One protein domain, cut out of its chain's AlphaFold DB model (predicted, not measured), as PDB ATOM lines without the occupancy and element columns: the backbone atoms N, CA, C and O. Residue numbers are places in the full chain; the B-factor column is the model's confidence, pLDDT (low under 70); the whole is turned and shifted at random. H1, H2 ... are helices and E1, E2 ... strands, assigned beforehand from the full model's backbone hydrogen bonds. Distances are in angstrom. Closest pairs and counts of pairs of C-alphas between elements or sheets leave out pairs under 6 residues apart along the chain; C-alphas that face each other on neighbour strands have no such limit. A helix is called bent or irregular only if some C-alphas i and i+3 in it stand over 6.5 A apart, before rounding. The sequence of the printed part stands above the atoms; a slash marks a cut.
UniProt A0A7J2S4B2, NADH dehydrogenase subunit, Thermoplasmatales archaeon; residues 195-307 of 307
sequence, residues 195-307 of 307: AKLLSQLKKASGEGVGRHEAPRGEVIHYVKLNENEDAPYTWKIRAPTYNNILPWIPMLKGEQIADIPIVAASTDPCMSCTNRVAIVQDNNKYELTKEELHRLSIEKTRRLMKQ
ATOM      1  N   ALA A 195     337.456 361.959 252.620       91.75
ATOM      2  CA  ALA A 195     337.308 360.746 253.425       91.75
ATOM      3  C   ALA A 195     337.416 361.022 254.935       91.75
ATOM      4  O   ALA A 195     336.692 360.425 255.733       91.75
ATOM      5  N   LYS A 196     338.292 361.957 255.332       93.38
ATOM      6  CA  LYS A 196     338.459 362.353 256.733       93.38
ATOM      7  C   LYS A 196     337.277 363.197 257.204       93.38
ATOM      8  O   LYS A 196     336.747 362.916 258.275       93.38
ATOM      9  N   LEU A 197     336.817 364.141 256.380       91.94
ATOM     10  CA  LEU A 197     335.611 364.927 256.652       91.94
ATOM     11  C   LEU A 197     334.382 364.025 256.839       91.94
ATOM     12  O   LEU A 197     333.672 364.150 257.831       91.94
ATOM     13  N   LEU A 198     334.158 363.060 255.941       89.62
ATOM     14  CA  LEU A 198     333.040 362.118 256.064       89.62
ATOM     15  C   LEU A 198     333.153 361.266 257.332       89.62
ATOM     16  O   LEU A 198     332.160 361.071 258.023       89.62
ATOM     17  N   SER A 199     334.355 360.801 257.686       91.06
ATOM     18  CA  SER A 199     334.568 360.067 258.940       91.06
ATOM     19  C   SER A 199     334.274 360.914 260.185       91.06
ATOM     20  O   SER A 199     333.778 360.374 261.171       91.06
ATOM     21  N   GLN A 200     334.553 362.222 260.155       90.44
ATOM     22  CA  GLN A 200     334.178 363.145 261.231       90.44
ATOM     23  C   GLN A 200     332.660 363.334 261.300       90.44
ATOM     24  O   GLN A 200     332.090 363.242 262.382       90.44
ATOM     25  N   LEU A 201     332.003 363.536 260.154       90.12
ATOM     26  CA  LEU A 201     330.552 363.724 260.086       90.12
ATOM     27  C   LEU A 201     329.778 362.488 260.564       90.12
ATOM     28  O   LEU A 201     328.814 362.648 261.299       90.12
ATOM     29  N   LYS A 202     330.242 361.270 260.251       91.25
ATOM     30  CA  LYS A 202     329.638 360.015 260.747       91.25
ATOM     31  C   LYS A 202     329.678 359.869 262.270       91.25
ATOM     32  O   LYS A 202     328.911 359.097 262.836       91.25
ATOM     33  N   LYS A 203     330.605 360.558 262.939       92.44
ATOM     34  CA  LYS A 203     330.727 360.553 264.405       92.44
ATOM     35  C   LYS A 203     329.887 361.645 265.066       92.44
ATOM     36  O   LYS A 203     329.823 361.683 266.288       92.44
ATOM     37  N   ALA A 204     329.305 362.558 264.288       91.25
ATOM     38  CA  ALA A 204     328.493 363.636 264.823       91.25
ATOM     39  C   ALA A 204     327.098 363.121 265.196       91.25
ATOM     40  O   ALA A 204     326.476 362.368 264.450       91.25
ATOM     41  N   SER A 205     326.590 363.579 266.334       95.44
ATOM     42  CA  SER A 205     325.245 363.281 266.812       95.44
ATOM     43  C   SER A 205     324.603 364.511 267.434       95.44
ATOM     44  O   SER A 205     325.276 365.488 267.770       95.44
ATOM     45  N   GLY A 206     323.278 364.472 267.550       95.00
ATOM     46  CA  GLY A 206     322.488 365.551 268.129       95.00
ATOM     47  C   GLY A 206     321.703 366.331 267.083       95.00
ATOM     48  O   GLY A 206     321.443 365.853 265.977       95.00
ATOM     49  N   GLU A 207     321.277 367.529 267.459       96.19
ATOM     50  CA  GLU A 207     320.420 368.379 266.641       96.19
ATOM     51  C   GLU A 207     320.976 369.795 266.510       96.19
ATOM     52  O   GLU A 207     321.652 370.308 267.400       96.19
ATOM     53  N   GLY A 208     320.689 370.426 265.377       95.31
ATOM     54  CA  GLY A 208     321.119 371.781 265.076       95.31
ATOM     55  C   GLY A 208     320.089 372.523 264.239       95.31
ATOM     56  O   GLY A 208     319.411 371.947 263.384       95.31
ATOM     57  N   VAL A 209     319.989 373.829 264.478       96.31
ATOM     58  CA  VAL A 209     319.150 374.741 263.698       96.31
ATOM     59  C   VAL A 209     320.039 375.780 263.032       96.31
ATOM     60  O   VAL A 209     320.705 376.563 263.703       96.31
ATOM     61  N   GLY A 210     320.027 375.802 261.703       95.31
ATOM     62  CA  GLY A 210     320.648 376.845 260.896       95.31
ATOM     63  C   GLY A 210     319.611 377.864 260.438       95.31
ATOM     64  O   GLY A 210     318.541 377.489 259.951       95.31
ATOM     65  N   ARG A 211     319.936 379.153 260.565       95.81
ATOM     66  CA  ARG A 211     319.140 380.275 260.045       95.81
ATOM     67  C   ARG A 211     319.979 381.047 259.032       95.81
ATOM     68  O   ARG A 211     321.177 381.220 259.226       95.81
ATOM     69  N   HIS A 212     319.357 381.492 257.947       95.69
ATOM     70  CA  HIS A 212     320.003 382.308 256.920       95.69
ATOM     71  C   HIS A 212     319.002 383.321 256.359       95.69
ATOM     72  O   HIS A 212     317.818 383.010 256.251       95.69
ATOM     73  N   GLU A 213     319.455 384.514 255.974       96.81
ATOM     74  CA  GLU A 213     318.595 385.513 255.324       96.81
ATOM     75  C   GLU A 213     318.629 385.294 253.807       96.81
ATOM     76  O   GLU A 213     319.473 385.853 253.100       96.81
ATOM     77  N   ALA A 214     317.719 384.471 253.282       95.31
ATOM     78  CA  ALA A 214     317.543 384.348 251.837       95.31
ATOM     79  C   ALA A 214     316.957 385.655 251.251       95.31
ATOM     80  O   ALA A 214     316.427 386.481 251.996       95.31
ATOM     81  N   PRO A 215     316.981 385.865 249.921       95.38
ATOM     82  CA  PRO A 215     316.452 387.096 249.319       95.38
ATOM     83  C   PRO A 215     314.969 387.361 249.629       95.38
ATOM     84  O   PRO A 215     314.544 388.504 249.719       95.38
ATOM     85  N   ARG A 216     314.176 386.304 249.852       94.69
ATOM     86  CA  ARG A 216     312.750 386.406 250.220       94.69
ATOM     87  C   ARG A 216     312.497 386.479 251.730       94.69
ATOM     88  O   ARG A 216     311.344 386.519 252.149       94.69
ATOM     89  N   GLY A 217     313.552 386.447 252.537       95.25
ATOM     90  CA  GLY A 217     313.496 386.436 253.992       95.25
ATOM     91  C   GLY A 217     314.232 385.271 254.623       95.25
ATOM     92  O   GLY A 217     314.900 384.484 253.953       95.25
ATOM     93  N   GLU A 218     314.076 385.148 255.934       96.06
ATOM     94  CA  GLU A 218     314.666 384.069 256.715       96.06
ATOM     95  C   GLU A 218     314.334 382.687 256.122       96.06
ATOM     96  O   GLU A 218     313.206 382.397 255.720       96.06
ATOM     97  N   VAL A 219     315.309 381.790 256.119       94.94
ATOM     98  CA  VAL A 219     315.135 380.358 255.885       94.94
ATOM     99  C   VAL A 219     315.702 379.605 257.082       94.94
ATOM    100  O   VAL A 219     316.739 379.985 257.625       94.94
ATOM    101  N   ILE A 220     314.999 378.554 257.511       95.19
ATOM    102  CA  ILE A 220     315.385 377.748 258.675       95.19
ATOM    103  C   ILE A 220     315.567 376.297 258.243       95.19
ATOM    104  O   ILE A 220     314.707 375.732 257.563       95.19
ATOM    105  N   HIS A 221     316.689 375.704 258.639       95.12
ATOM    106  CA  HIS A 221     316.995 374.291 258.456       95.12
ATOM    107  C   HIS A 221     317.197 373.664 259.837       95.12
ATOM    108  O   HIS A 221     318.113 374.051 260.554       95.12
ATOM    109  N   TYR A 222     316.358 372.698 260.198       95.88
ATOM    110  CA  TYR A 222     316.564 371.824 261.351       95.88
ATOM    111  C   TYR A 222     317.169 370.511 260.866       95.88
ATOM    112  O   TYR A 222     316.620 369.884 259.957       95.88
ATOM    113  N   VAL A 223     318.288 370.106 261.457       95.31
ATOM    114  CA  VAL A 223     319.000 368.871 261.128       95.31
ATOM    115  C   VAL A 223     319.206 368.076 262.410       95.31
ATOM    116  O   VAL A 223     319.691 368.621 263.397       95.31
ATOM    117  N   LYS A 224     318.875 366.787 262.375       94.00
ATOM    118  CA  LYS A 224     319.207 365.812 263.413       94.00
ATOM    119  C   LYS A 224     320.101 364.732 262.821       94.00
ATOM    120  O   LYS A 224     319.790 364.199 261.755       94.00
ATOM    121  N   LEU A 225     321.190 364.431 263.516       94.12
ATOM    122  CA  LEU A 225     322.176 363.419 263.156       94.12
ATOM    123  C   LEU A 225     322.203 362.317 264.217       94.12
ATOM    124  O   LEU A 225     322.061 362.591 265.412       94.12
ATOM    125  N   ASN A 226     322.433 361.089 263.765       92.25
ATOM    126  CA  ASN A 226     322.693 359.935 264.613       92.25
ATOM    127  C   ASN A 226     324.130 359.461 264.387       92.25
ATOM    128  O   ASN A 226     324.657 359.552 263.278       92.25
ATOM    129  N   GLU A 227     324.747 358.915 265.435       90.69
ATOM    130  CA  GLU A 227     326.078 358.322 265.313       90.69
ATOM    131  C   GLU A 227     326.057 357.136 264.352       90.69
ATOM    132  O   GLU A 227     325.147 356.310 264.382       90.69
ATOM    133  N   ASN A 228     327.115 357.015 263.554       88.44
ATOM    134  CA  ASN A 228     327.321 355.938 262.586       88.44
ATOM    135  C   ASN A 228     326.305 355.905 261.428       88.44
ATOM    136  O   ASN A 228     326.242 354.904 260.714       88.44
ATOM    137  N   GLU A 229     325.568 356.993 261.195       87.19
ATOM    138  CA  GLU A 229     324.742 357.177 260.000       87.19
ATOM    139  C   GLU A 229     325.401 358.154 259.009       87.19
ATOM    140  O   GLU A 229     325.996 359.164 259.386       87.19
ATOM    141  N   ASP A 230     325.290 357.848 257.713       83.94
ATOM    142  CA  ASP A 230     325.872 358.671 256.640       83.94
ATOM    143  C   ASP A 230     324.959 359.833 256.232       83.94
ATOM    144  O   ASP A 230     325.424 360.850 255.714       83.94
ATOM    145  N   ALA A 231     323.653 359.670 256.439       86.56
ATOM    146  CA  ALA A 231     322.630 360.645 256.105       86.56
ATOM    147  C   ALA A 231     322.051 361.273 257.383       86.56
ATOM    148  O   ALA A 231     322.053 360.635 258.433       86.56
ATOM    149  N   PRO A 232     321.514 362.504 257.313       89.19
ATOM    150  CA  PRO A 232     320.768 363.058 258.427       89.19
ATOM    151  C   PRO A 232     319.554 362.195 258.767       89.19
ATOM    152  O   PRO A 232     318.740 361.913 257.888       89.19
ATOM    153  N   TYR A 233     319.390 361.868 260.049       89.38
ATOM    154  CA  TYR A 233     318.205 361.176 260.554       89.38
ATOM    155  C   TYR A 233     316.931 361.995 260.308       89.38
ATOM    156  O   TYR A 233     315.867 361.472 259.984       89.38
ATOM    157  N   THR A 234     317.014 363.318 260.458       88.75
ATOM    158  CA  THR A 234     315.917 364.223 260.102       88.75
ATOM    159  C   THR A 234     316.473 365.501 259.506       88.75
ATOM    160  O   THR A 234     317.398 366.098 260.050       88.75
ATOM    161  N   TRP A 235     315.865 365.964 258.415       90.44
ATOM    162  CA  TRP A 235     316.148 367.278 257.853       90.44
ATOM    163  C   TRP A 235     314.851 367.995 257.485       90.44
ATOM    164  O   TRP A 235     314.157 367.631 256.535       90.44
ATOM    165  N   LYS A 236     314.514 369.033 258.254       88.56
ATOM    166  CA  LYS A 236     313.315 369.847 258.049       88.56
ATOM    167  C   LYS A 236     313.696 371.247 257.593       88.56
ATOM    168  O   LYS A 236     314.436 371.958 258.262       88.56
ATOM    169  N   ILE A 237     313.118 371.661 256.469       90.31
ATOM    170  CA  ILE A 237     313.315 372.989 255.884       90.31
ATOM    171  C   ILE A 237     312.033 373.814 256.042       90.31
ATOM    172  O   ILE A 237     310.922 373.308 255.820       90.31
ATOM    173  N   ARG A 238     312.185 375.094 256.396       91.19
ATOM    174  CA  ARG A 238     311.138 376.121 256.316       91.19
ATOM    175  C   ARG A 238     311.591 377.255 255.403       91.19
ATOM    176  O   ARG A 238     312.340 378.141 255.817       91.19
ATOM    177  N   ALA A 239     311.094 377.240 254.170       91.56
ATOM    178  CA  ALA A 239     311.319 378.312 253.208       91.56
ATOM    179  C   ALA A 239     310.609 379.620 253.630       91.56
ATOM    180  O   ALA A 239     309.573 379.550 254.296       91.56
ATOM    181  N   PRO A 240     311.108 380.800 253.210       93.44
ATOM    182  CA  PRO A 240     310.501 382.091 253.549       93.44
ATOM    183  C   PRO A 240     309.059 382.224 253.037       93.44
ATOM    184  O   PRO A 240     308.178 382.693 253.752       93.44
ATOM    185  N   THR A 241     308.794 381.731 251.819       91.56
ATOM    186  CA  THR A 241     307.474 381.791 251.170       91.56
ATOM    187  C   THR A 241     306.367 381.171 252.024       91.56
ATOM    188  O   THR A 241     305.255 381.682 252.025       91.56
ATOM    189  N   TYR A 242     306.666 380.131 252.810       89.06
ATOM    190  CA  TYR A 242     305.673 379.499 253.683       89.06
ATOM    191  C   TYR A 242     305.064 380.489 254.688       89.06
ATOM    192  O   TYR A 242     303.854 380.493 254.898       89.06
ATOM    193  N   ASN A 243     305.894 381.367 255.255       92.00
ATOM    194  CA  ASN A 243     305.453 382.393 256.197       92.00
ATOM    195  C   ASN A 243     304.876 383.629 255.501       92.00
ATOM    196  O   ASN A 243     304.088 384.345 256.104       92.00
ATOM    197  N   ASN A 244     305.241 383.872 254.242       94.94
ATOM    198  CA  ASN A 244     304.797 385.049 253.497       94.94
ATOM    199  C   ASN A 244     303.476 384.849 252.731       94.94
ATOM    200  O   ASN A 244     302.904 385.837 252.284       94.94
ATOM    201  N   ILE A 245     302.946 383.619 252.645       92.50
ATOM    202  CA  ILE A 245     301.623 383.343 252.051       92.50
ATOM    203  C   ILE A 245     300.472 383.767 252.973       92.50
ATOM    204  O   ILE A 245     299.504 384.361 252.512       92.50
ATOM    205  N   LEU A 246     300.534 383.469 254.276       91.56
ATOM    206  CA  LEU A 246     299.446 383.825 255.205       91.56
ATOM    207  C   LEU A 246     299.192 385.341 255.303       91.56
ATOM    208  O   LEU A 246     298.023 385.729 255.356       91.56
ATOM    209  N   PRO A 247     300.228 386.204 255.258       95.75
ATOM    210  CA  PRO A 247     300.066 387.645 255.100       95.75
ATOM    211  C   PRO A 247     299.212 388.083 253.907       95.75
ATOM    212  O   PRO A 247     298.655 389.170 253.968       95.75
ATOM    213  N   TRP A 248     299.005 387.261 252.871       95.38
ATOM    214  CA  TRP A 248     298.086 387.619 251.780       95.38
ATOM    215  C   TRP A 248     296.646 387.809 252.256       95.38
ATOM    216  O   TRP A 248     295.904 388.567 251.646       95.38
ATOM    217  N   ILE A 249     296.239 387.151 253.346       93.69
ATOM    218  CA  ILE A 249     294.872 387.250 253.865       93.69
ATOM    219  C   ILE A 249     294.529 388.691 254.270       93.69
ATOM    220  O   ILE A 249     293.542 389.202 253.749       93.69
ATOM    221  N   PRO A 250     295.258 389.358 255.190       96.12
ATOM    222  CA  PRO A 250     294.989 390.763 255.487       96.12
ATOM    223  C   PRO A 250     295.278 391.678 254.295       96.12
ATOM    224  O   PRO A 250     294.491 392.585 254.068       96.12
ATOM    225  N   MET A 251     296.318 391.403 253.495       96.94
ATOM    226  CA  MET A 251     296.669 392.257 252.351       96.94
ATOM    227  C   MET A 251     295.577 392.308 251.277       96.94
ATOM    228  O   MET A 251     295.402 393.337 250.654       96.94
ATOM    229  N   LEU A 252     294.866 391.208 251.016       96.00
ATOM    230  CA  LEU A 252     293.857 391.140 249.948       96.00
ATOM    231  C   LEU A 252     292.449 391.535 250.414       96.00
ATOM    232  O   LEU A 252     291.520 391.606 249.608       96.00
ATOM    233  N   LYS A 253     292.238 391.737 251.718       93.62
ATOM    234  CA  LYS A 253     290.914 392.067 252.251       93.62
ATOM    235  C   LYS A 253     290.552 393.508 251.913       93.62
ATOM    236  O   LYS A 253     291.161 394.435 252.425       93.62
ATOM    237  N   GLY A 254     289.488 393.674 251.131       90.94
ATOM    238  CA  GLY A 254     288.987 394.990 250.720       90.94
ATOM    239  C   GLY A 254     289.616 395.524 249.430       90.94
ATOM    240  O   GLY A 254     289.157 396.548 248.933       90.94
ATOM    241  N   GLU A 255     290.592 394.810 248.868       94.25
ATOM    242  CA  GLU A 255     291.239 395.148 247.597       94.25
ATOM    243  C   GLU A 255     290.384 394.768 246.380       94.25
ATOM    244  O   GLU A 255     289.443 393.968 246.473       94.25
ATOM    245  N   GLN A 256     290.721 395.318 245.209       92.88
ATOM    246  CA  GLN A 256     290.073 394.940 243.955       92.88
ATOM    247  C   GLN A 256     290.659 393.637 243.397       92.88
ATOM    248  O   GLN A 256     291.800 393.256 243.655       92.88
ATOM    249  N   ILE A 257     289.897 392.959 242.530       93.38
ATOM    250  CA  ILE A 257     290.371 391.745 241.837       93.38
ATOM    251  C   ILE A 257     291.646 392.030 241.022       93.38
ATOM    252  O   ILE A 257     292.528 391.177 240.939       93.38
ATOM    253  N   ALA A 258     291.761 393.234 240.456       91.31
ATOM    254  CA  ALA A 258     292.921 393.667 239.677       91.31
ATOM    255  C   ALA A 258     294.206 393.847 240.512       91.31
ATOM    256  O   ALA A 258     295.294 393.892 239.936       91.31
ATOM    257  N   ASP A 259     294.093 393.919 241.842       92.69
ATOM    258  CA  ASP A 259     295.228 394.091 242.754       92.69
ATOM    259  C   ASP A 259     295.806 392.749 243.217       92.69
ATOM    260  O   ASP A 259     296.967 392.668 243.618       92.69
ATOM    261  N   ILE A 260     295.038 391.659 243.090       93.12
ATOM    262  CA  ILE A 260     295.466 390.311 243.489       93.12
ATOM    263  C   ILE A 260     296.838 389.931 242.902       93.12
ATOM    264  O   ILE A 260     297.686 389.474 243.678       93.12
ATOM    265  N   PRO A 261     297.107 390.106 241.588       93.44
ATOM    266  CA  PRO A 261     298.372 389.671 241.003       93.44
ATOM    267  C   PRO A 261     299.569 390.412 241.596       93.44
ATOM    268  O   PRO A 261     300.530 389.776 242.031       93.44
ATOM    269  N   ILE A 262     299.488 391.742 241.713       93.50
ATOM    270  CA  ILE A 262     300.597 392.542 242.231       93.50
ATOM    271  C   ILE A 262     300.797 392.341 243.737       93.50
ATOM    272  O   ILE A 262     301.938 392.246 244.188       93.50
ATOM    273  N   VAL A 263     299.727 392.172 244.523       95.19
ATOM    274  CA  VAL A 263     299.836 391.851 245.955       95.19
ATOM    275  C   VAL A 263     300.511 390.495 246.156       95.19
ATOM    276  O   VAL A 263     301.455 390.397 246.944       95.19
ATOM    277  N   ALA A 264     300.102 389.465 245.412       93.88
ATOM    278  CA  ALA A 264     300.726 388.147 245.482       93.88
ATOM    279  C   ALA A 264     302.196 388.205 245.034       93.88
ATOM    280  O   ALA A 264     303.092 387.800 245.787       93.88
ATOM    281  N   ALA A 265     302.458 388.786 243.858       93.12
ATOM    282  CA  ALA A 265     303.796 388.954 243.305       93.12
ATOM    283  C   ALA A 265     304.701 389.754 244.247       93.12
ATOM    284  O   ALA A 265     305.877 389.420 244.380       93.12
ATOM    285  N   SER A 266     304.171 390.732 244.992       93.94
ATOM    286  CA  SER A 266     304.952 391.578 245.904       93.94
ATOM    287  C   SER A 266     305.681 390.819 247.016       93.94
ATOM    288  O   SER A 266     306.641 391.329 247.600       93.94
ATOM    289  N   THR A 267     305.254 389.592 247.318       93.62
ATOM    290  CA  THR A 267     305.887 388.719 248.321       93.62
ATOM    291  C   THR A 267     306.929 387.760 247.736       93.62
ATOM    292  O   THR A 267     307.583 387.046 248.494       93.62
ATOM    293  N   ASP A 268     307.127 387.778 246.412       92.75
ATOM    294  CA  ASP A 268     307.999 386.876 245.644       92.75
ATOM    295  C   ASP A 268     307.758 385.378 245.955       92.75
ATOM    296  O   ASP A 268     308.639 384.682 246.483       92.75
ATOM    297  N   PRO A 269     306.539 384.852 245.708       90.25
ATOM    298  CA  PRO A 269     306.193 383.490 246.084       90.25
ATOM    299  C   PRO A 269     306.875 382.456 245.180       90.25
ATOM    300  O   PRO A 269     306.484 382.231 244.037       90.25
ATOM    301  N   CYS A 270     307.854 381.729 245.723       86.69
ATOM    302  CA  CYS A 270     308.423 380.559 245.060       86.69
ATOM    303  C   CYS A 270     307.640 379.294 245.437       86.69
ATOM    304  O   CYS A 270     307.918 378.632 246.443       86.69
ATOM    305  N   MET A 271     306.668 378.928 244.600       83.44
ATOM    306  CA  MET A 271     305.786 377.785 244.866       83.44
ATOM    307  C   MET A 271     306.514 376.430 244.825       83.44
ATOM    308  O   MET A 271     306.079 375.454 245.437       83.44
ATOM    309  N   SER A 272     307.677 376.345 244.173       80.44
ATOM    310  CA  SER A 272     308.511 375.133 244.183       80.44
ATOM    311  C   SER A 272     308.968 374.737 245.594       80.44
ATOM    312  O   SER A 272     309.232 373.560 245.841       80.44
ATOM    313  N   CYS A 273     309.033 375.698 246.521       72.88
ATOM    314  CA  CYS A 273     309.367 375.468 247.926       72.88
ATOM    315  C   CYS A 273     308.164 375.032 248.780       72.88
ATOM    316  O   CYS A 273     308.360 374.612 249.920       72.88
ATOM    317  N   THR A 274     306.937 375.140 248.260       73.25
ATOM    318  CA  THR A 274     305.688 374.872 248.996       73.25
ATOM    319  C   THR A 274     304.885 373.698 248.435       73.25
ATOM    320  O   THR A 274     303.995 373.200 249.116       73.25
ATOM    321  N   ASN A 275     305.188 373.239 247.216       66.88
ATOM    322  CA  ASN A 275     304.327 372.322 246.459       66.88
ATOM    323  C   ASN A 275     304.711 370.835 246.525       66.88
ATOM    324  O   ASN A 275     304.080 370.030 245.845       66.88
ATOM    325  N   ARG A 276     305.739 370.456 247.292       61.94
ATOM    326  CA  ARG A 276     306.145 369.049 247.440       61.94
ATOM    327  C   ARG A 276     306.696 368.763 248.827       61.94
ATOM    328  O   ARG A 276     307.503 369.534 249.347       61.94
ATOM    329  N   VAL A 277     306.285 367.633 249.394       67.56
ATOM    330  CA  VAL A 277     306.854 367.089 250.629       67.56
ATOM    331  C   VAL A 277     307.314 365.670 250.330       67.56
ATOM    332  O   VAL A 277     306.495 364.786 250.101       67.56
ATOM    333  N   ALA A 278     308.629 365.464 250.322       67.44
ATOM    334  CA  ALA A 278     309.206 364.129 250.366       67.44
ATOM    335  C   ALA A 278     309.447 363.778 251.835       67.44
ATOM    336  O   ALA A 278     310.150 364.505 252.539       67.44
ATOM    337  N   ILE A 279     308.837 362.691 252.294       73.31
ATOM    338  CA  ILE A 279     309.032 362.133 253.628       73.31
ATOM    339  C   ILE A 279     309.892 360.890 253.452       73.31
ATOM    340  O   ILE A 279     309.519 359.972 252.725       73.31
ATOM    341  N   VAL A 280     311.051 360.869 254.100       70.31
ATOM    342  CA  VAL A 280     311.883 359.670 254.197       70.31
ATOM    343  C   VAL A 280     311.833 359.225 255.648       70.31
ATOM    344  O   VAL A 280     312.279 359.962 256.523       70.31
ATOM    345  N   GLN A 281     311.234 358.066 255.896       72.62
ATOM    346  CA  GLN A 281     311.094 357.480 257.225       72.62
ATOM    347  C   GLN A 281     311.421 355.990 257.135       72.62
ATOM    348  O   GLN A 281     310.847 355.286 256.308       72.62
ATOM    349  N   ASP A 282     312.354 355.514 257.961       76.81
ATOM    350  CA  ASP A 282     312.730 354.095 258.048       76.81
ATOM    351  C   ASP A 282     313.088 353.468 256.681       76.81
ATOM    352  O   ASP A 282     312.612 352.393 256.327       76.81
ATOM    353  N   ASN A 283     313.891 354.176 255.871       74.56
ATOM    354  CA  ASN A 283     314.237 353.848 254.472       74.56
ATOM    355  C   ASN A 283     313.065 353.806 253.472       74.56
ATOM    356  O   ASN A 283     313.288 353.577 252.282       74.56
ATOM    357  N   ASN A 284     311.839 354.095 253.904       73.25
ATOM    358  CA  ASN A 284     310.700 354.268 253.016       73.25
ATOM    359  C   ASN A 284     310.606 355.727 252.574       73.25
ATOM    360  O   ASN A 284     310.641 356.653 253.389       73.25
ATOM    361  N   LYS A 285     310.479 355.937 251.264       76.38
ATOM    362  CA  LYS A 285     310.253 357.254 250.672       76.38
ATOM    363  C   LYS A 285     308.780 357.385 250.304       76.38
ATOM    364  O   LYS A 285     308.305 356.692 249.411       76.38
ATOM    365  N   TYR A 286     308.093 358.318 250.948       82.38
ATOM    366  CA  TYR A 286     306.755 358.758 250.576       82.38
ATOM    367  C   TYR A 286     306.862 360.140 249.941       82.38
ATOM    368  O   TYR A 286     307.586 361.010 250.428       82.38
ATOM    369  N   GLU A 287     306.144 360.365 248.853       79.25
ATOM    370  CA  GLU A 287     306.048 361.680 248.234       79.25
ATOM    371  C   GLU A 287     304.591 362.108 248.277       79.25
ATOM    372  O   GLU A 287     303.743 361.445 247.691       79.25
ATOM    373  N   LEU A 288     304.304 363.196 248.995       77.25
ATOM    374  CA  LEU A 288     302.988 363.815 248.935       77.25
ATOM    375  C   LEU A 288     302.915 364.630 247.652       77.25
ATOM    376  O   LEU A 288     303.562 365.677 247.513       77.25
ATOM    377  N   THR A 289     302.124 364.121 246.719       78.88
ATOM    378  CA  THR A 289     301.881 364.747 245.423       78.88
ATOM    379  C   THR A 289     301.039 366.015 245.575       78.88
ATOM    380  O   THR A 289     300.365 366.245 246.583       78.88
ATOM    381  N   LYS A 290     301.031 366.853 244.531       76.12
ATOM    382  CA  LYS A 290     300.168 368.044 244.464       76.12
ATOM    383  C   LYS A 290     298.693 367.698 244.709       76.12
ATOM    384  O   LYS A 290     298.000 368.452 245.387       76.12
ATOM    385  N   GLU A 291     298.221 366.581 244.161       83.38
ATOM    386  CA  GLU A 291     296.830 366.127 244.274       83.38
ATOM    387  C   GLU A 291     296.478 365.747 245.714       83.38
ATOM    388  O   GLU A 291     295.453 366.182 246.239       83.38
ATOM    389  N   GLU A 292     297.362 365.016 246.393       83.06
ATOM    390  CA  GLU A 292     297.182 364.648 247.799       83.06
ATOM    391  C   GLU A 292     297.231 365.866 248.717       83.06
ATOM    392  O   GLU A 292     296.369 366.013 249.584       83.06
ATOM    393  N   LEU A 293     298.184 366.779 248.503       81.62
ATOM    394  CA  LEU A 293     298.263 368.036 249.254       81.62
ATOM    395  C   LEU A 293     297.004 368.889 249.047       81.62
ATOM    396  O   LEU A 293     296.481 369.462 250.004       81.62
ATOM    397  N   HIS A 294     296.475 368.940 247.821       82.88
ATOM    398  CA  HIS A 294     295.232 369.645 247.526       82.88
ATOM    399  C   HIS A 294     294.030 368.999 248.223       82.88
ATOM    400  O   HIS A 294     293.251 369.704 248.869       82.88
ATOM    401  N   ARG A 295     293.914 367.665 248.174       89.50
ATOM    402  CA  ARG A 295     292.869 366.916 248.885       89.50
ATOM    403  C   ARG A 295     292.913 367.196 250.389       89.50
ATOM    404  O   ARG A 295     291.896 367.589 250.957       89.50
ATOM    405  N   LEU A 296     294.089 367.084 251.010       86.81
ATOM    406  CA  LEU A 296     294.294 367.380 252.434       86.81
ATOM    407  C   LEU A 296     293.938 368.837 252.775       86.81
ATOM    408  O   LEU A 296     293.341 369.107 253.819       86.81
ATOM    409  N   SER A 297     294.257 369.785 251.888       81.88
ATOM    410  CA  SER A 297     293.880 371.195 252.043       81.88
ATOM    411  C   SER A 297     292.361 371.396 252.005       81.88
ATOM    412  O   SER A 297     291.816 372.117 252.845       81.88
ATOM    413  N   ILE A 298     291.654 370.745 251.072       87.81
ATOM    414  CA  ILE A 298     290.184 370.785 250.990       87.81
ATOM    415  C   ILE A 298     289.567 370.181 252.253       87.81
ATOM    416  O   ILE A 298     288.671 370.782 252.845       87.81
ATOM    417  N   GLU A 299     290.042 369.012 252.685       91.56
ATOM    418  CA  GLU A 299     289.557 368.336 253.892       91.56
ATOM    419  C   GLU A 299     289.734 369.211 255.135       91.56
ATOM    420  O   GLU A 299     288.783 369.406 255.897       91.56
ATOM    421  N   LYS A 300     290.917 369.816 255.305       85.75
ATOM    422  CA  LYS A 300     291.184 370.760 256.395       85.75
ATOM    423  C   LYS A 300     290.264 371.978 256.327       85.75
ATOM    424  O   LYS A 300     289.710 372.361 257.354       85.75
ATOM    425  N   THR A 301     290.066 372.559 255.143       84.19
ATOM    426  CA  THR A 301     289.177 373.718 254.947       84.19
ATOM    427  C   THR A 301     287.739 373.371 255.324       84.19
ATOM    428  O   THR A 301     287.130 374.070 256.128       84.19
ATOM    429  N   ARG A 302     287.217 372.235 254.842       89.31
ATOM    430  CA  ARG A 302     285.879 371.736 255.206       89.31
ATOM    431  C   ARG A 302     285.738 371.489 256.705       89.31
ATOM    432  O   ARG A 302     284.664 371.716 257.247       89.31
ATOM    433  N   ARG A 303     286.795 371.016 257.373       90.50
ATOM    434  CA  ARG A 303     286.802 370.828 258.829       90.50
ATOM    435  C   ARG A 303     286.720 372.161 259.570       90.50
ATOM    436  O   ARG A 303     285.947 372.260 260.510       90.50
ATOM    437  N   LEU A 304     287.491 373.159 259.137       81.94
ATOM    438  CA  LEU A 304     287.494 374.496 259.737       81.94
ATOM    439  C   LEU A 304     286.175 375.240 259.507       81.94
ATOM    440  O   LEU A 304     285.727 375.928 260.403       81.94
ATOM    441  N   MET A 305     285.522 375.065 258.353       82.19
ATOM    442  CA  MET A 305     284.206 375.666 258.074       82.19
ATOM    443  C   MET A 305     283.056 375.074 258.905       82.19
ATOM    444  O   MET A 305     281.970 375.641 258.925       82.19
ATOM    445  N   LYS A 306     283.255 373.900 259.517       80.38
ATOM    446  CA  LYS A 306     282.270 373.253 260.398       80.38
ATOM    447  C   LYS A 306     282.427 373.656 261.871       80.38
ATOM    448  O   LYS A 306     281.614 373.213 262.679       80.38
ATOM    449  N   GLN A 307     283.482 374.398 262.213       55.50
ATOM    450  CA  GLN A 307     283.751 374.946 263.546       55.50
ATOM    451  C   GLN A 307     283.343 376.415 263.585       55.50
ATOM    452  O   GLN A 307     282.884 376.839 264.665       55.50
TER     453      GLN A 307
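What this domain is: This is residues 195 to 307 of the 307 residues of the protein "NADH dehydrogenase subunit" of Thermoplasmatales archaeon (UniProt A0A7J2S4B2). A long, loose chain of parts: a sheet of three strands, E1, E2 and E3, has the small helix H1 beyond one end and the short helices H2, H3 and H4 in succession beyond the other, and from there the chain folds back to a two-stranded hairpin, E4 and E5, beyond the E3 edge of that sheet. The helix H5 follows the hairpin, and residues 295 to 307 stick out. The 113 printed residues have five named helices and five named strands, in the order H1 E1 E2 E3 H2 H3 H4 E4 E5 H5; both sheets, E1 - E2 - E3 and E4 - E5, are antiparallel, and the class is mixed, helices and strands. The whole is loose, with a radius of gyration of the C-alphas of 18.9 A, and elongated, spanning 60 by 32 by 23 A.

How they stand to each other: H1, residues 195 to 201, is not on the sheet of E1, residues 206 to 214, E2, residues 217 to 225, and E3, residues 234 to 238. These strands form a meander, each the antiparallel neighbour of the one before. The hairpin E1 and E2 has N 210 and O 221 at 2.8 A, and the hairpin E2 and E3 has N 222 and O 236 at 2.8 A, both within hydrogen-bond range. H2, residues 240 to 245, is on the sheet but over none of its strands; its closest C-alphas to E2 are those of Pro 240 and Gly 217, 5.3 A apart. H2 and H3, residues 248 to 252, meet only through their link. H3 and H4, residues 257 to 265, touch, the closest C-alphas being those of Leu 252 and Ile 260, 6.7 A apart. E4, residues 277 to 281, is near E3, with 6 pairs of C-alphas within 10 A. E4 forms an antiparallel hairpin with E5, residues 284 to 288, where N 279 and O 286 are 2.8 A apart. H5, residues 290 to 304, is apart from E4. Every O i to N i+4 pair is within hydrogen-bond range in H1, H2, H3 and H5, but 3 of 5 in H4.

Where its parts are: H1 begins at C-alpha 195, (337.308, 360.746, 253.425), and is 9.9 A long. E1 measures 25.4 A, E2 26.3 A and E3 13.4 A. H2 is 9.1 A, H3 5.8 A and H4 13.8 A long; H4 is irregular, but only just, with C-alphas 258 and 261 6.9 A apart. E4 begins at (306.854, 367.089, 250.629) and is 12.4 A long; E5 is 12.9 A. H5, 20.9 A long, ends at C-alpha 304, (287.494, 374.496, 259.737).

The domain as a whole: The two C-alphas farthest apart are those of Lys 196 and Gln 256, at 59.7 A. The printed part has no cut and ends at the chain's last residue, Gln 307. The link from H4 to E4, 11 residues, is long. Mean pLDDT of the printed part is 88.1; residues 275 to 278 and residue 307 are under 70.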